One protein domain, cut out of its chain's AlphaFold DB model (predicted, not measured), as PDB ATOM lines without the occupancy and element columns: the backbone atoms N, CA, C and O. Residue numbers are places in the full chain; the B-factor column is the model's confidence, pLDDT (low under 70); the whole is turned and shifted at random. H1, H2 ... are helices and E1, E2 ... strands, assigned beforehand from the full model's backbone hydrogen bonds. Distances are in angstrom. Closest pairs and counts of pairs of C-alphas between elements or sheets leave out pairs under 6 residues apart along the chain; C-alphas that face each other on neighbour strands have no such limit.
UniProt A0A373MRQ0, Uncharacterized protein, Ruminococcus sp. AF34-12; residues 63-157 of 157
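AT A GLANCE: This is residues 63 to 157 of the 157 residues of an uncharacterized protein of Ruminococcus sp. AF34-12 (UniProt A0A373MRQ0). One antiparallel sheet of six strands is curled like part of a barrel, its edge strands E1 and E3 coming as near as 8.5 A. The short helix H2 follows E3 and lies near E1, while H1 only grazes the sheet. The 95 printed residues hold E1 E2 H1 E3 H2 E4 E5 E6 along the chain, and the sheet's order is E1 E2 E6 E5 E4 E3. The class is mostly strand; the whole is compact, with a radius of gyration of the C-alphas of 12.7 A and spans of 36 by 29 by 21 A.

HOW THE PARTS SIT: E1, residues 63 to 65, forms a hairpin with E2, residues 68 to 82; N 63 and O 70 are 2.8 A apart. E2 bends by 82 degrees at residue 74 and pairs with E6, residues 146 to 156; N 79 and O 149 are 2.8 A apart. H1, residues 85 to 90, grazes the sheet with residues 86 to 90, and its O i to N i+4 pairs are within hydrogen-bond range. E3, residues 95 to 99, is the antiparallel neighbour of E4, residues 123 to 126, with N 97 and O 124 at 3.0 A. H2, residues 100 to 103, is on the sheet at a height of 6.0 A, over none of its strands, and too short for an O i to N i+4 pair; its one O i to N i+3 pair is within range. The closest C-alphas of E1 and H2, Met 63 and Phe 103, are 5.6 A apart. E4, E5, residues 137 to 143, and E6 form a meander, each strand the antiparallel neighbour of the one before; N 125 and O 138 are 2.8 A apart, N 139 and O 150 2.9 A.

IN THESE COORDINATES: E1 begins at C-alpha 63 (50.117, 14.391, 8.102). E2 measures 33.6 A, E5 19.6 A and E6 31.5 A, ending at C-alpha 156 (59.266, 15.428, 12.071).

THE WHOLE: The printed part has no cut. The link from H2 to E4, residues 104 to 122, is long. Mean pLDDT of the printed part is 74.6; residues 101 to 116 are among those under 70.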
ATOM      1  N   MET A  63      50.988  13.224   8.014       72.06
ATOM      2  CA  MET A  63      50.117  14.391   8.102       72.06
ATOM      3  C   MET A  63      50.837  15.592   7.483       72.06
ATOM      4  O   MET A  63      52.028  15.788   7.723       72.06
ATOM      5  N   TYR A  64      50.117  16.423   6.731       73.19
ATOM      6  CA  TYR A  64      50.639  17.704   6.256       73.19
ATOM      7  C   TYR A  64      50.022  18.862   7.042       73.19
ATOM      8  O   TYR A  64      48.809  19.065   7.006       73.19
ATOM      9  N   TYR A  65      50.852  19.638   7.739       74.12
ATOM     10  CA  TYR A  65      50.416  20.792   8.528       74.12
ATOM     11  C   TYR A  65      51.424  21.938   8.401       74.12
ATOM     12  O   TYR A  65      52.630  21.725   8.498       74.12
ATOM     13  N   GLU A  66      50.937  23.154   8.133       75.50
ATOM     14  CA  GLU A  66      51.757  24.374   7.987       75.50
ATOM     15  C   GLU A  66      52.989  24.247   7.067       75.50
ATOM     16  O   GLU A  66      54.035  24.857   7.288       75.50
ATOM     17  N   GLY A  67      52.889  23.465   5.991       75.62
ATOM     18  CA  GLY A  67      54.005  23.296   5.061       75.62
ATOM     19  C   GLY A  67      55.015  22.218   5.453       75.62
ATOM     20  O   GLY A  67      55.946  21.970   4.684       75.62
ATOM     21  N   LYS A  68      54.835  21.578   6.612       74.12
ATOM     22  CA  LYS A  68      55.656  20.476   7.113       74.12
ATOM     23  C   LYS A  68      54.933  19.141   6.928       74.12
ATOM     24  O   LYS A  68      53.711  19.059   7.063       74.12
ATOM     25  N   THR A  69      55.713  18.102   6.650       75.44
ATOM     26  CA  THR A  69      55.253  16.713   6.651       75.44
ATOM     27  C   THR A  69      55.646  16.086   7.978       75.44
ATOM     28  O   THR A  69      56.804  16.148   8.380       75.44
ATOM     29  N   TYR A  70      54.672  15.497   8.653       73.00
ATOM     30  CA  TYR A  70      54.846  14.818   9.922       73.00
ATOM     31  C   TYR A  70      54.548  13.342   9.750       73.00
ATOM     32  O   TYR A  70      53.488  12.989   9.240       73.00
ATOM     33  N   THR A  71      55.425  12.483  10.241       70.56
ATOM     34  CA  THR A  71      55.235  11.037  10.193       70.56
ATOM     35  C   THR A  71      54.640  10.558  11.507       70.56
ATOM     36  O   THR A  71      55.232  10.720  12.572       70.56
ATOM     37  N   SER A  72      53.452   9.964  11.451       68.38
ATOM     38  CA  SER A  72      52.825   9.370  12.628       68.38
ATOM     39  C   SER A  72      53.551   8.105  13.057       68.38
ATOM     40  O   SER A  72      53.801   7.195  12.268       68.38
ATOM     41  N   LEU A  73      53.896   8.032  14.337       63.31
ATOM     42  CA  LEU A  73      54.325   6.784  14.941       63.31
ATOM     43  C   LEU A  73      53.123   5.848  15.039       63.31
ATOM     44  O   LEU A  73      52.016   6.274  15.357       63.31
ATOM     45  N   TYR A  74      53.364   4.557  14.833       58.44
ATOM     46  CA  TYR A  74      52.361   3.484  14.802       58.44
ATOM     47  C   TYR A  74      51.435   3.371  16.027       58.44
ATOM     48  O   TYR A  74      50.534   2.540  16.039       58.44
ATOM     49  N   LYS A  75      51.640   4.166  17.081       62.22
ATOM     50  CA  LYS A  75      50.902   4.059  18.336       62.22
ATOM     51  C   LYS A  75      50.048   5.304  18.567       62.22
ATOM     52  O   LYS A  75      50.518   6.276  19.153       62.22
ATOM     53  N   ALA A  76      48.790   5.232  18.138       70.88
ATOM     54  CA  ALA A  76      47.751   6.152  18.582       70.88
ATOM     55  C   ALA A  76      47.254   5.708  19.967       70.88
ATOM     56  O   ALA A  76      46.874   4.547  20.146       70.88
ATOM     57  N   GLU A  77      47.274   6.592  20.964       74.50
ATOM     58  CA  GLU A  77      46.701   6.273  22.278       74.50
ATOM     59  C   GLU A  77      45.225   6.668  22.307       74.50
ATOM     60  O   GLU A  77      44.884   7.840  22.160       74.50
ATOM     61  N   GLU A  78      44.339   5.689  22.487       81.25
ATOM     62  CA  GLU A  78      42.894   5.910  22.535       81.25
ATOM     63  C   GLU A  78      42.425   6.245  23.955       81.25
ATOM     64  O   GLU A  78      42.780   5.586  24.935       81.25
ATOM     65  N   THR A  79      41.570   7.255  24.081       82.44
ATOM     66  CA  THR A  79      40.843   7.559  25.314       82.44
ATOM     67  C   THR A  79      39.367   7.793  25.017       82.44
ATOM     68  O   THR A  79      39.010   8.737  24.316       82.44
ATOM     69  N   LEU A  80      38.501   6.987  25.637       81.81
ATOM     70  CA  LEU A  80      37.046   7.128  25.569       81.81
ATOM     71  C   LEU A  80      36.513   7.997  26.707       81.81
ATOM     72  O   LEU A  80      36.845   7.785  27.879       81.81
ATOM     73  N   MET A  81      35.650   8.957  26.382       79.00
ATOM     74  CA  MET A  81      35.084   9.899  27.345       79.00
ATOM     75  C   MET A  81      33.585  10.126  27.169       79.00
ATOM     76  O   MET A  81      33.020   9.999  26.091       79.00
ATOM     77  N   SER A  82      32.940  10.442  28.293       68.00
ATOM     78  CA  SER A  82      31.530  10.834  28.364       68.00
ATOM     79  C   SER A  82      31.399  12.353  28.170       68.00
ATOM     80  O   SER A  82      32.317  13.080  28.545       68.00
ATOM     81  N   THR A  83      30.274  12.766  27.579       68.25
ATOM     82  CA  THR A  83      29.913  14.063  26.958       68.25
ATOM     83  C   THR A  83      30.537  15.375  27.469       68.25
ATOM     84  O   THR A  83      30.831  15.539  28.653       68.25
ATOM     85  N   ASP A  84      30.616  16.320  26.520       66.06
ATOM     86  CA  ASP A  84      30.870  17.775  26.503       66.06
ATOM     87  C   ASP A  84      31.823  18.401  27.525       66.06
ATOM     88  O   ASP A  84      32.831  18.991  27.121       66.06
ATOM     89  N   ASP A  85      31.556  18.297  28.824       70.25
ATOM     90  CA  ASP A  85      32.342  19.009  29.839       70.25
ATOM     91  C   ASP A  85      33.791  18.496  29.866       70.25
ATOM     92  O   ASP A  85      34.745  19.271  29.799       70.25
ATOM     93  N   LYS A  86      33.972  17.169  29.842       75.75
ATOM     94  CA  LYS A  86      35.308  16.544  29.828       75.75
ATOM     95  C   LYS A  86      36.056  16.764  28.519       75.75
ATOM     96  O   LYS A  86      37.284  16.790  28.509       75.75
ATOM     97  N   MET A  87      35.321  16.895  27.421       77.62
ATOM     98  CA  MET A  87      35.900  17.139  26.104       77.62
ATOM     99  C   MET A  87      36.418  18.562  25.987       77.62
ATOM    100  O   MET A  87      37.561  18.763  25.586       77.62
ATOM    101  N   THR A  88      35.604  19.532  26.402       77.12
ATOM    102  CA  THR A  88      35.988  20.944  26.423       77.12
ATOM    103  C   THR A  88      37.221  21.152  27.295       77.12
ATOM    104  O   THR A  88      38.141  21.851  26.886       77.12
ATOM    105  N   GLU A  89      37.290  20.502  28.458       82.62
ATOM    106  CA  GLU A  89      38.463  20.569  29.336       82.62
ATOM    107  C   GLU A  89      39.724  19.952  28.716       82.62
ATOM    108  O   GLU A  89      40.808  20.501  28.895       82.62
ATOM    109  N   ARG A  90      39.616  18.832  27.988       82.44
ATOM    110  CA  ARG A  90      40.791  18.159  27.400       82.44
ATOM    111  C   ARG A  90      41.287  18.768  26.106       82.44
ATOM    112  O   ARG A  90      42.477  18.676  25.834       82.44
ATOM    113  N   LEU A  91      40.392  19.368  25.334       85.25
ATOM    114  CA  LEU A  91      40.747  20.140  24.149       85.25
ATOM    115  C   LEU A  91      41.060  21.601  24.495       85.25
ATOM    116  O   LEU A  91      41.438  22.367  23.615       85.25
ATOM    117  N   ASN A  92      40.924  22.011  25.760       85.81
ATOM    118  CA  ASN A  92      41.314  23.347  26.183       85.81
ATOM    119  C   ASN A  92      42.821  23.545  25.977       85.81
ATOM    120  O   ASN A  92      43.628  22.796  26.523       85.81
ATOM    121  N   GLY A  93      43.183  24.571  25.210       84.88
ATOM    122  CA  GLY A  93      44.565  24.834  24.809       84.88
ATOM    123  C   GLY A  93      44.947  24.228  23.460       84.88
ATOM    124  O   GLY A  93      45.950  24.650  22.905       84.88
ATOM    125  N   TYR A  94      44.132  23.334  22.892       87.06
ATOM    126  CA  TYR A  94      44.341  22.842  21.536       87.06
ATOM    127  C   TYR A  94      43.593  23.706  20.514       87.06
ATOM    128  O   TYR A  94      42.442  24.105  20.712       87.06
ATOM    129  N   GLU A  95      44.237  23.959  19.384       88.81
ATOM    130  CA  GLU A  95      43.683  24.656  18.236       88.81
ATOM    131  C   GLU A  95      43.034  23.666  17.268       88.81
ATOM    132  O   GLU A  95      43.614  22.645  16.917       88.81
ATOM    133  N   PHE A  96      41.813  23.956  16.820       88.50
ATOM    134  CA  PHE A  96      41.191  23.181  15.749       88.50
ATOM    135  C   PHE A  96      41.880  23.499  14.422       88.50
ATOM    136  O   PHE A  96      41.827  24.642  13.970       88.50
ATOM    137  N   VAL A  97      42.461  22.483  13.784       82.69
ATOM    138  CA  VAL A  97      43.190  22.661  12.521       82.69
ATOM    139  C   VAL A  97      42.366  22.227  11.313       82.69
ATOM    140  O   VAL A  97      42.459  22.862  10.268       82.69
ATOM    141  N   GLY A  98      41.475  21.242  11.466       83.75
ATOM    142  CA  GLY A  98      40.472  20.894  10.456       83.75
ATOM    143  C   GLY A  98      39.980  19.448  10.551       83.75
ATOM    144  O   GLY A  98      40.082  18.826  11.608       83.75
ATOM    145  N   ASN A  99      39.384  18.914   9.483       82.94
ATOM    146  CA  ASN A  99      38.819  17.553   9.489       82.94
ATOM    147  C   ASN A  99      39.854  16.519   9.044       82.94
ATOM    148  O   ASN A  99      40.674  16.811   8.185       82.94
ATOM    149  N   THR A 100      39.799  15.283   9.542       75.19
ATOM    150  CA  THR A 100      40.818  14.249   9.242       75.19
ATOM    151  C   THR A 100      41.080  14.051   7.742       75.19
ATOM    152  O   THR A 100      42.230  13.987   7.317       75.19
ATOM    153  N   HIS A 101      40.032  14.065   6.925       68.44
ATOM    154  CA  HIS A 101      40.112  13.933   5.466       68.44
ATOM    155  C   HIS A 101      40.907  15.046   4.752       68.44
ATOM    156  O   HIS A 101      41.281  14.879   3.595       68.44
ATOM    157  N   GLU A 102      41.151  16.184   5.406       67.75
ATOM    158  CA  GLU A 102      41.886  17.326   4.843       67.75
ATOM    159  C   GLU A 102      43.387  17.291   5.183       67.75
ATOM    160  O   GLU A 102      44.183  17.901   4.472       67.75
ATOM    161  N   PHE A 103      43.779  16.581   6.249       65.75
ATOM    162  CA  PHE A 103      45.145  16.616   6.810       65.75
ATOM    163  C   PHE A 103      45.947  15.349   6.551       65.75
ATOM    164  O   PHE A 103      47.179  15.365   6.595       65.75
ATOM    165  N   PHE A 104      45.252  14.250   6.290       66.50
ATOM    166  CA  PHE A 104      45.850  12.947   6.087       66.50
ATOM    167  C   PHE A 104      45.812  12.578   4.610       66.50
ATOM    168  O   PHE A 104      44.742  12.549   4.001       66.50
ATOM    169  N   ASN A 105      46.972  12.266   4.026       61.81
ATOM    170  CA  ASN A 105      46.980  11.653   2.705       61.81
ATOM    171  C   ASN A 105      46.667  10.163   2.856       61.81
ATOM    172  O   ASN A 105      47.505   9.360   3.261       61.81
ATOM    173  N   VAL A 106      45.417   9.834   2.566       55.44
ATOM    174  CA  VAL A 106      44.825   8.513   2.759       55.44
ATOM    175  C   VAL A 106      45.388   7.464   1.793       55.44
ATOM    176  O   VAL A 106      45.442   6.285   2.139       55.44
ATOM    177  N   ASP A 107      45.845   7.877   0.607       53.97
ATOM    178  CA  ASP A 107      46.212   6.963  -0.485       53.97
ATOM    179  C   ASP A 107      47.409   6.051  -0.148       53.97
ATOM    180  O   ASP A 107      47.599   5.009  -0.778       53.97
ATOM    181  N   GLU A 108      48.194   6.406   0.873       52.75
ATOM    182  CA  GLU A 108      49.389   5.671   1.312       52.75
ATOM    183  C   GLU A 108      49.265   5.115   2.745       52.75
ATOM    184  O   GLU A 108      50.220   4.558   3.288       52.75
ATOM    185  N   MET A 109      48.081   5.203   3.364       50.38
ATOM    186  CA  MET A 109      47.856   4.724   4.728       50.38
ATOM    187  C   MET A 109      47.686   3.202   4.789       50.38
ATOM    188  O   MET A 109      46.655   2.651   4.409       50.38
ATOM    189  N   LYS A 110      48.671   2.508   5.367       46.81
ATOM    190  CA  LYS A 110      48.452   1.226   6.059       46.81
ATOM    191  C   LYS A 110      49.119   1.262   7.431       46.81
ATOM    192  O   LYS A 110      50.170   0.667   7.640       46.81
ATOM    193  N   SER A 111      48.510   2.005   8.344       53.53
ATOM    194  CA  SER A 111      48.807   1.929   9.776       53.53
ATOM    195  C   SER A 111      47.748   1.091  10.473       53.53
ATOM    196  O   SER A 111      46.640   0.944   9.958       53.53
ATOM    197  N   ASP A 112      48.069   0.603  11.670       52.56
ATOM    198  CA  ASP A 112      47.085   0.071  12.618       52.56
ATOM    199  C   ASP A 112      45.991   1.107  12.953       52.56
ATOM    200  O   ASP A 112      44.919   0.753  13.445       52.56
ATOM    201  N   PHE A 113      46.245   2.389  12.665       59.44
ATOM    202  CA  PHE A 113      45.272   3.468  12.721       59.44
ATOM    203  C   PHE A 113      44.776   3.839  11.315       59.44
ATOM    204  O   PHE A 113      45.427   4.582  10.575       59.44
ATOM    205  N   ASP A 114      43.611   3.307  10.954       65.81
ATOM    206  CA  ASP A 114      42.941   3.588   9.687       65.81
ATOM    207  C   ASP A 114      42.085   4.860   9.792       65.81
ATOM    208  O   ASP A 114      40.940   4.831  10.250       65.81
ATOM    209  N   VAL A 115      42.629   5.987   9.328       65.19
ATOM    210  CA  VAL A 115      41.923   7.281   9.304       65.19
ATOM    211  C   VAL A 115      40.665   7.234   8.430       65.19
ATOM    212  O   VAL A 115      39.734   7.997   8.674       65.19
ATOM    213  N   THR A 116      40.583   6.321   7.455       66.69
ATOM    214  CA  THR A 116      39.393   6.164   6.596       66.69
ATOM    215  C   THR A 116      38.222   5.507   7.305       66.69
ATOM    216  O   THR A 116      37.080   5.647   6.875       66.69
ATOM    217  N   SER A 117      38.504   4.797   8.398       71.56
ATOM    218  CA  SER A 117      37.483   4.200   9.253       71.56
ATOM    219  C   SER A 117      36.896   5.196  10.254       71.56
ATOM    220  O   SER A 117      35.897   4.892  10.909       71.56
ATOM    221  N   LEU A 118      37.498   6.385  10.375       78.12
ATOM    222  CA  LEU A 118      37.000   7.421  11.261       78.12
ATOM    223  C   LEU A 118      35.712   8.032  10.709       78.12
ATOM    224  O   LEU A 118      35.570   8.208   9.499       78.12
ATOM    225  N   PRO A 119      34.778   8.412  11.590       81.94
ATOM    226  CA  PRO A 119      33.546   9.045  11.154       81.94
ATOM    227  C   PRO A 119      33.811  10.423  10.535       81.94
ATOM    228  O   PRO A 119      34.757  11.122  10.896       81.94
ATOM    229  N   ASP A 120      32.910  10.861   9.651       83.69
ATOM    230  CA  ASP A 120      33.010  12.145   8.934       83.69
ATOM    231  C   ASP A 120      33.112  13.373   9.857       83.69
ATOM    232  O   ASP A 120      33.571  14.437   9.442       83.69
ATOM    233  N   ASN A 121      32.669  13.253  11.111       85.88
ATOM    234  CA  ASN A 121      32.761  14.311  12.117       85.88
ATOM    235  C   ASN A 121      34.099  14.324  12.876       85.88
ATOM    236  O   ASN A 121      34.220  15.085  13.841       85.88
ATOM    237  N   ALA A 122      35.073  13.501  12.478       87.31
ATOM    238  CA  ALA A 122      36.395  13.471  13.075       87.31
ATOM    239  C   ALA A 122      37.181  14.746  12.772       87.31
ATOM    240  O   ALA A 122      37.398  15.150  11.625       87.31
ATOM    241  N   LYS A 123      37.628  15.374  13.852       88.44
ATOM    242  CA  LYS A 123      38.333  16.649  13.862       88.44
ATOM    243  C   LYS A 123      39.742  16.453  14.368       88.44
ATOM    244  O   LYS A 123      39.973  15.673  15.288       88.44
ATOM    245  N   VAL A 124      40.659  17.208  13.793       86.50
ATOM    246  CA  VAL A 124      42.059  17.262  14.179       86.50
ATOM    247  C   VAL A 124      42.291  18.551  14.956       86.50
ATOM    248  O   VAL A 124      41.855  19.635  14.555       86.50
ATOM    249  N   TYR A 125      42.979  18.413  16.078       87.62
ATOM    250  CA  TYR A 125      43.361  19.492  16.972       87.62
ATOM    251  C   TYR A 125      44.871  19.475  17.168       87.62
ATOM    252  O   TYR A 125      45.440  18.394  17.270       87.62
ATOM    253  N   HIS A 126      45.500  20.640  17.246       84.62
ATOM    254  CA  HIS A 126      46.935  20.818  17.434       84.62
ATOM    255  C   HIS A 126      47.224  21.523  18.762       84.62
ATOM    256  O   HIS A 126      46.516  22.461  19.107       84.62
ATOM    257  N   ASP A 127      48.240  21.094  19.510       84.31
ATOM    258  CA  ASP A 127      48.743  21.850  20.666       84.31
ATOM    259  C   ASP A 127      49.800  22.875  20.198       84.31
ATOM    260  O   ASP A 127      50.932  22.472  19.914       84.31
ATOM    261  N   PRO A 128      49.478  24.183  20.135       77.75
ATOM    262  CA  PRO A 128      50.403  25.208  19.652       77.75
ATOM    263  C   PRO A 128      51.595  25.438  20.595       77.75
ATOM    264  O   PRO A 128      52.606  26.011  20.181       77.75
ATOM    265  N   ASP A 129      51.500  25.007  21.858       78.00
ATOM    266  CA  ASP A 129      52.557  25.170  22.858       78.00
ATOM    267  C   ASP A 129      53.541  23.983  22.855       78.00
ATOM    268  O   ASP A 129      54.634  24.067  23.434       78.00
ATOM    269  N   LYS A 130      53.195  22.869  22.196       70.88
ATOM    270  CA  LYS A 130      54.058  21.689  22.058       70.88
ATOM    271  C   LYS A 130      54.891  21.794  20.787       70.88
ATOM    272  O   LYS A 130      54.458  21.467  19.688       70.88
ATOM    273  N   ALA A 131      56.139  22.209  20.971       55.97
ATOM    274  CA  ALA A 131      57.147  22.186  19.924       55.97
ATOM    275  C   ALA A 131      57.557  20.737  19.606       55.97
ATOM    276  O   ALA A 131      58.263  20.132  20.407       55.97
ATOM    277  N   ASP A 132      57.079  20.229  18.465       59.81
ATOM    278  CA  ASP A 132      57.594  19.144  17.601       59.81
ATOM    279  C   ASP A 132      57.989  17.762  18.226       59.81
ATOM    280  O   ASP A 132      58.170  16.812  17.470       59.81
ATOM    281  N   ASP A 133      58.029  17.585  19.559       54.94
ATOM    282  CA  ASP A 133      58.679  16.443  20.244       54.94
ATOM    283  C   ASP A 133      57.758  15.645  21.218       54.94
ATOM    284  O   ASP A 133      58.227  14.903  22.086       54.94
ATOM    285  N   GLY A 134      56.434  15.775  21.107       60.06
ATOM    286  CA  GLY A 134      55.428  14.958  21.817       60.06
ATOM    287  C   GLY A 134      54.034  15.171  21.223       60.06
ATOM    288  O   GLY A 134      53.902  16.135  20.486       60.06
ATOM    289  N   ASP A 135      53.045  14.307  21.527       67.44
ATOM    290  CA  ASP A 135      51.676  14.271  20.943       67.44
ATOM    291  C   ASP A 135      51.153  15.644  20.462       67.44
ATOM    292  O   ASP A 135      50.469  16.341  21.220       67.44
ATOM    293  N   PRO A 136      51.460  16.075  19.221       73.31
ATOM    294  CA  PRO A 136      51.153  17.430  18.791       73.31
ATOM    295  C   PRO A 136      49.731  17.515  18.262       73.31
ATOM    296  O   PRO A 136      49.218  18.619  18.096       73.31
ATOM    297  N   PHE A 137      49.111  16.363  17.980       81.31
ATOM    298  CA  PHE A 137      47.800  16.278  17.378       81.31
ATOM    299  C   PHE A 137      46.891  15.311  18.123       81.31
ATOM    300  O   PHE A 137      47.270  14.192  18.475       81.31
ATOM    301  N   ILE A 138      45.652  15.751  18.302       86.31
ATOM    302  CA  ILE A 138      44.549  14.946  18.806       86.31
ATOM    303  C   ILE A 138      43.525  14.805  17.694       86.31
ATOM    304  O   ILE A 138      43.097  15.795  17.102       86.31
ATOM    305  N   ILE A 139      43.080  13.578  17.458       86.56
ATOM    306  CA  ILE A 139      41.892  13.323  16.651       86.56
ATOM    307  C   ILE A 139      40.728  13.086  17.600       86.56
ATOM    308  O   ILE A 139      40.806  12.233  18.481       86.56
ATOM    309  N   ALA A 140      39.652  13.842  17.422       89.06
ATOM    310  CA  ALA A 140      38.457  13.762  18.242       89.06
ATOM    311  C   ALA A 140      37.224  13.535  17.372       89.06
ATOM    312  O   ALA A 140      36.998  14.269  16.408       89.06
ATOM    313  N   PHE A 141      36.385  12.579  17.749       89.25
ATOM    314  CA  PHE A 141      35.057  12.416  17.164       89.25
ATOM    315  C   PHE A 141      34.052  11.952  18.201       89.25
ATOM    316  O   PHE A 141      34.401  11.307  19.189       89.25
ATOM    317  N   GLU A 142      32.792  12.283  17.951       87.88
ATOM    318  CA  GLU A 142      31.673  11.856  18.776       87.88
ATOM    319  C   GLU A 142      30.852  10.803  18.037       87.88
ATOM    320  O   GLU A 142      30.407  11.025  16.911       87.88
ATOM    321  N   GLU A 143      30.611   9.677  18.690       86.19
ATOM    322  CA  GLU A 143      29.739   8.626  18.196       86.19
ATOM    323  C   GLU A 143      28.850   8.134  19.344       86.19
ATOM    324  O   GLU A 143      29.320   7.840  20.440       86.19
ATOM    325  N   ASN A 144      27.535   8.060  19.118       86.75
ATOM    326  CA  ASN A 144      26.568   7.572  20.111       86.75
ATOM    327  C   ASN A 144      26.616   8.299  21.480       86.75
ATOM    328  O   ASN A 144      26.322   7.696  22.514       86.75
ATOM    329  N   GLY A 145      26.972   9.592  21.506       82.31
ATOM    330  CA  GLY A 145      27.109  10.385  22.739       82.31
ATOM    331  C   GLY A 145      28.363  10.060  23.562       82.31
ATOM    332  O   GLY A 145      28.488  10.488  24.713       82.31
ATOM    333  N   GLN A 146      29.285   9.282  23.000       84.38
ATOM    334  CA  GLN A 146      30.625   9.061  23.519       84.38
ATOM    335  C   GLN A 146      31.616   9.777  22.612       84.38
ATOM    336  O   GLN A 146      31.476   9.773  21.392       84.38
ATOM    337  N   THR A 147      32.626  10.390  23.214       86.50
ATOM    338  CA  THR A 147      33.694  11.028  22.457       86.50
ATOM    339  C   THR A 147      34.971  10.228  22.598       86.50
ATOM    340  O   THR A 147      35.386   9.882  23.710       86.50
ATOM    341  N   THR A 148      35.592   9.952  21.463       87.44
ATOM    342  CA  THR A 148      36.847   9.219  21.366       87.44
ATOM    343  C   THR A 148      37.948  10.202  21.020       87.44
ATOM    344  O   THR A 148      37.799  11.000  20.093       87.44
ATOM    345  N   LEU A 149      39.040  10.161  21.783       87.62
ATOM    346  CA  LEU A 149      40.266  10.894  21.492       87.62
ATOM    347  C   LEU A 149      41.380   9.924  21.122       87.62
ATOM    348  O   LEU A 149      41.648   8.994  21.881       87.62
ATOM    349  N   TYR A 150      42.065  10.206  20.022       83.88
ATOM    350  CA  TYR A 150      43.327   9.573  19.659       83.88
ATOM    351  C   TYR A 150      44.459  10.585  19.789       83.88
ATOM    352  O   TYR A 150      44.450  11.613  19.111       83.88
ATOM    353  N   TYR A 151      45.421  10.291  20.662       82.38
ATOM    354  CA  TYR A 151      46.669  11.044  20.780       82.38
ATOM    355  C   TYR A 151      47.666  10.491  19.772       82.38
ATOM    356  O   TYR A 151      47.969   9.293  19.788       82.38
ATOM    357  N   MET A 152      48.120  11.355  18.868       78.50
ATOM    358  CA  MET A 152      49.014  10.989  17.780       78.50
ATOM    359  C   MET A 152      50.419  11.489  18.088       78.50
ATOM    360  O   MET A 152      50.677  12.690  18.020       78.50
ATOM    361  N   ASN A 153      51.346  10.569  18.340       74.00
ATOM    362  CA  ASN A 153      52.761  10.910  18.406       74.00
ATOM    363  C   ASN A 153      53.296  11.052  16.985       74.00
ATOM    364  O   ASN A 153      53.318  10.077  16.230       74.00
ATOM    365  N   LEU A 154      53.728  12.255  16.617       73.44
ATOM    366  CA  LEU A 154      54.325  12.513  15.314       73.44
ATOM    367  C   LEU A 154      55.828  12.749  15.457       73.44
ATOM    368  O   LEU A 154      56.278  13.359  16.424       73.44
ATOM    369  N   LEU A 155      56.592  12.271  14.483       69.44
ATOM    370  CA  LEU A 155      57.991  12.621  14.284       69.44
ATOM    371  C   LEU A 155      58.093  13.543  13.074       69.44
ATOM    372  O   LEU A 155      57.474  13.289  12.040       69.44
ATOM    373  N   ASN A 156      58.878  14.605  13.208       67.62
ATOM    374  CA  ASN A 156      59.266  15.428  12.071       67.62
ATOM    375  C   ASN A 156      60.301  14.661  11.224       67.62
ATOM    376  O   ASN A 156      61.180  14.007  11.797       67.62
ATOM    377  N   GLU A 157      60.173  14.706   9.895       62.78
ATOM    378  CA  GLU A 157      61.108  14.045   8.963       62.78
ATOM    379  C   GLU A 157      62.473  14.745   8.857       62.78
ATOM    380  O   GLU A 157      62.533  15.997   8.921       62.78
TER     381      GLU A 157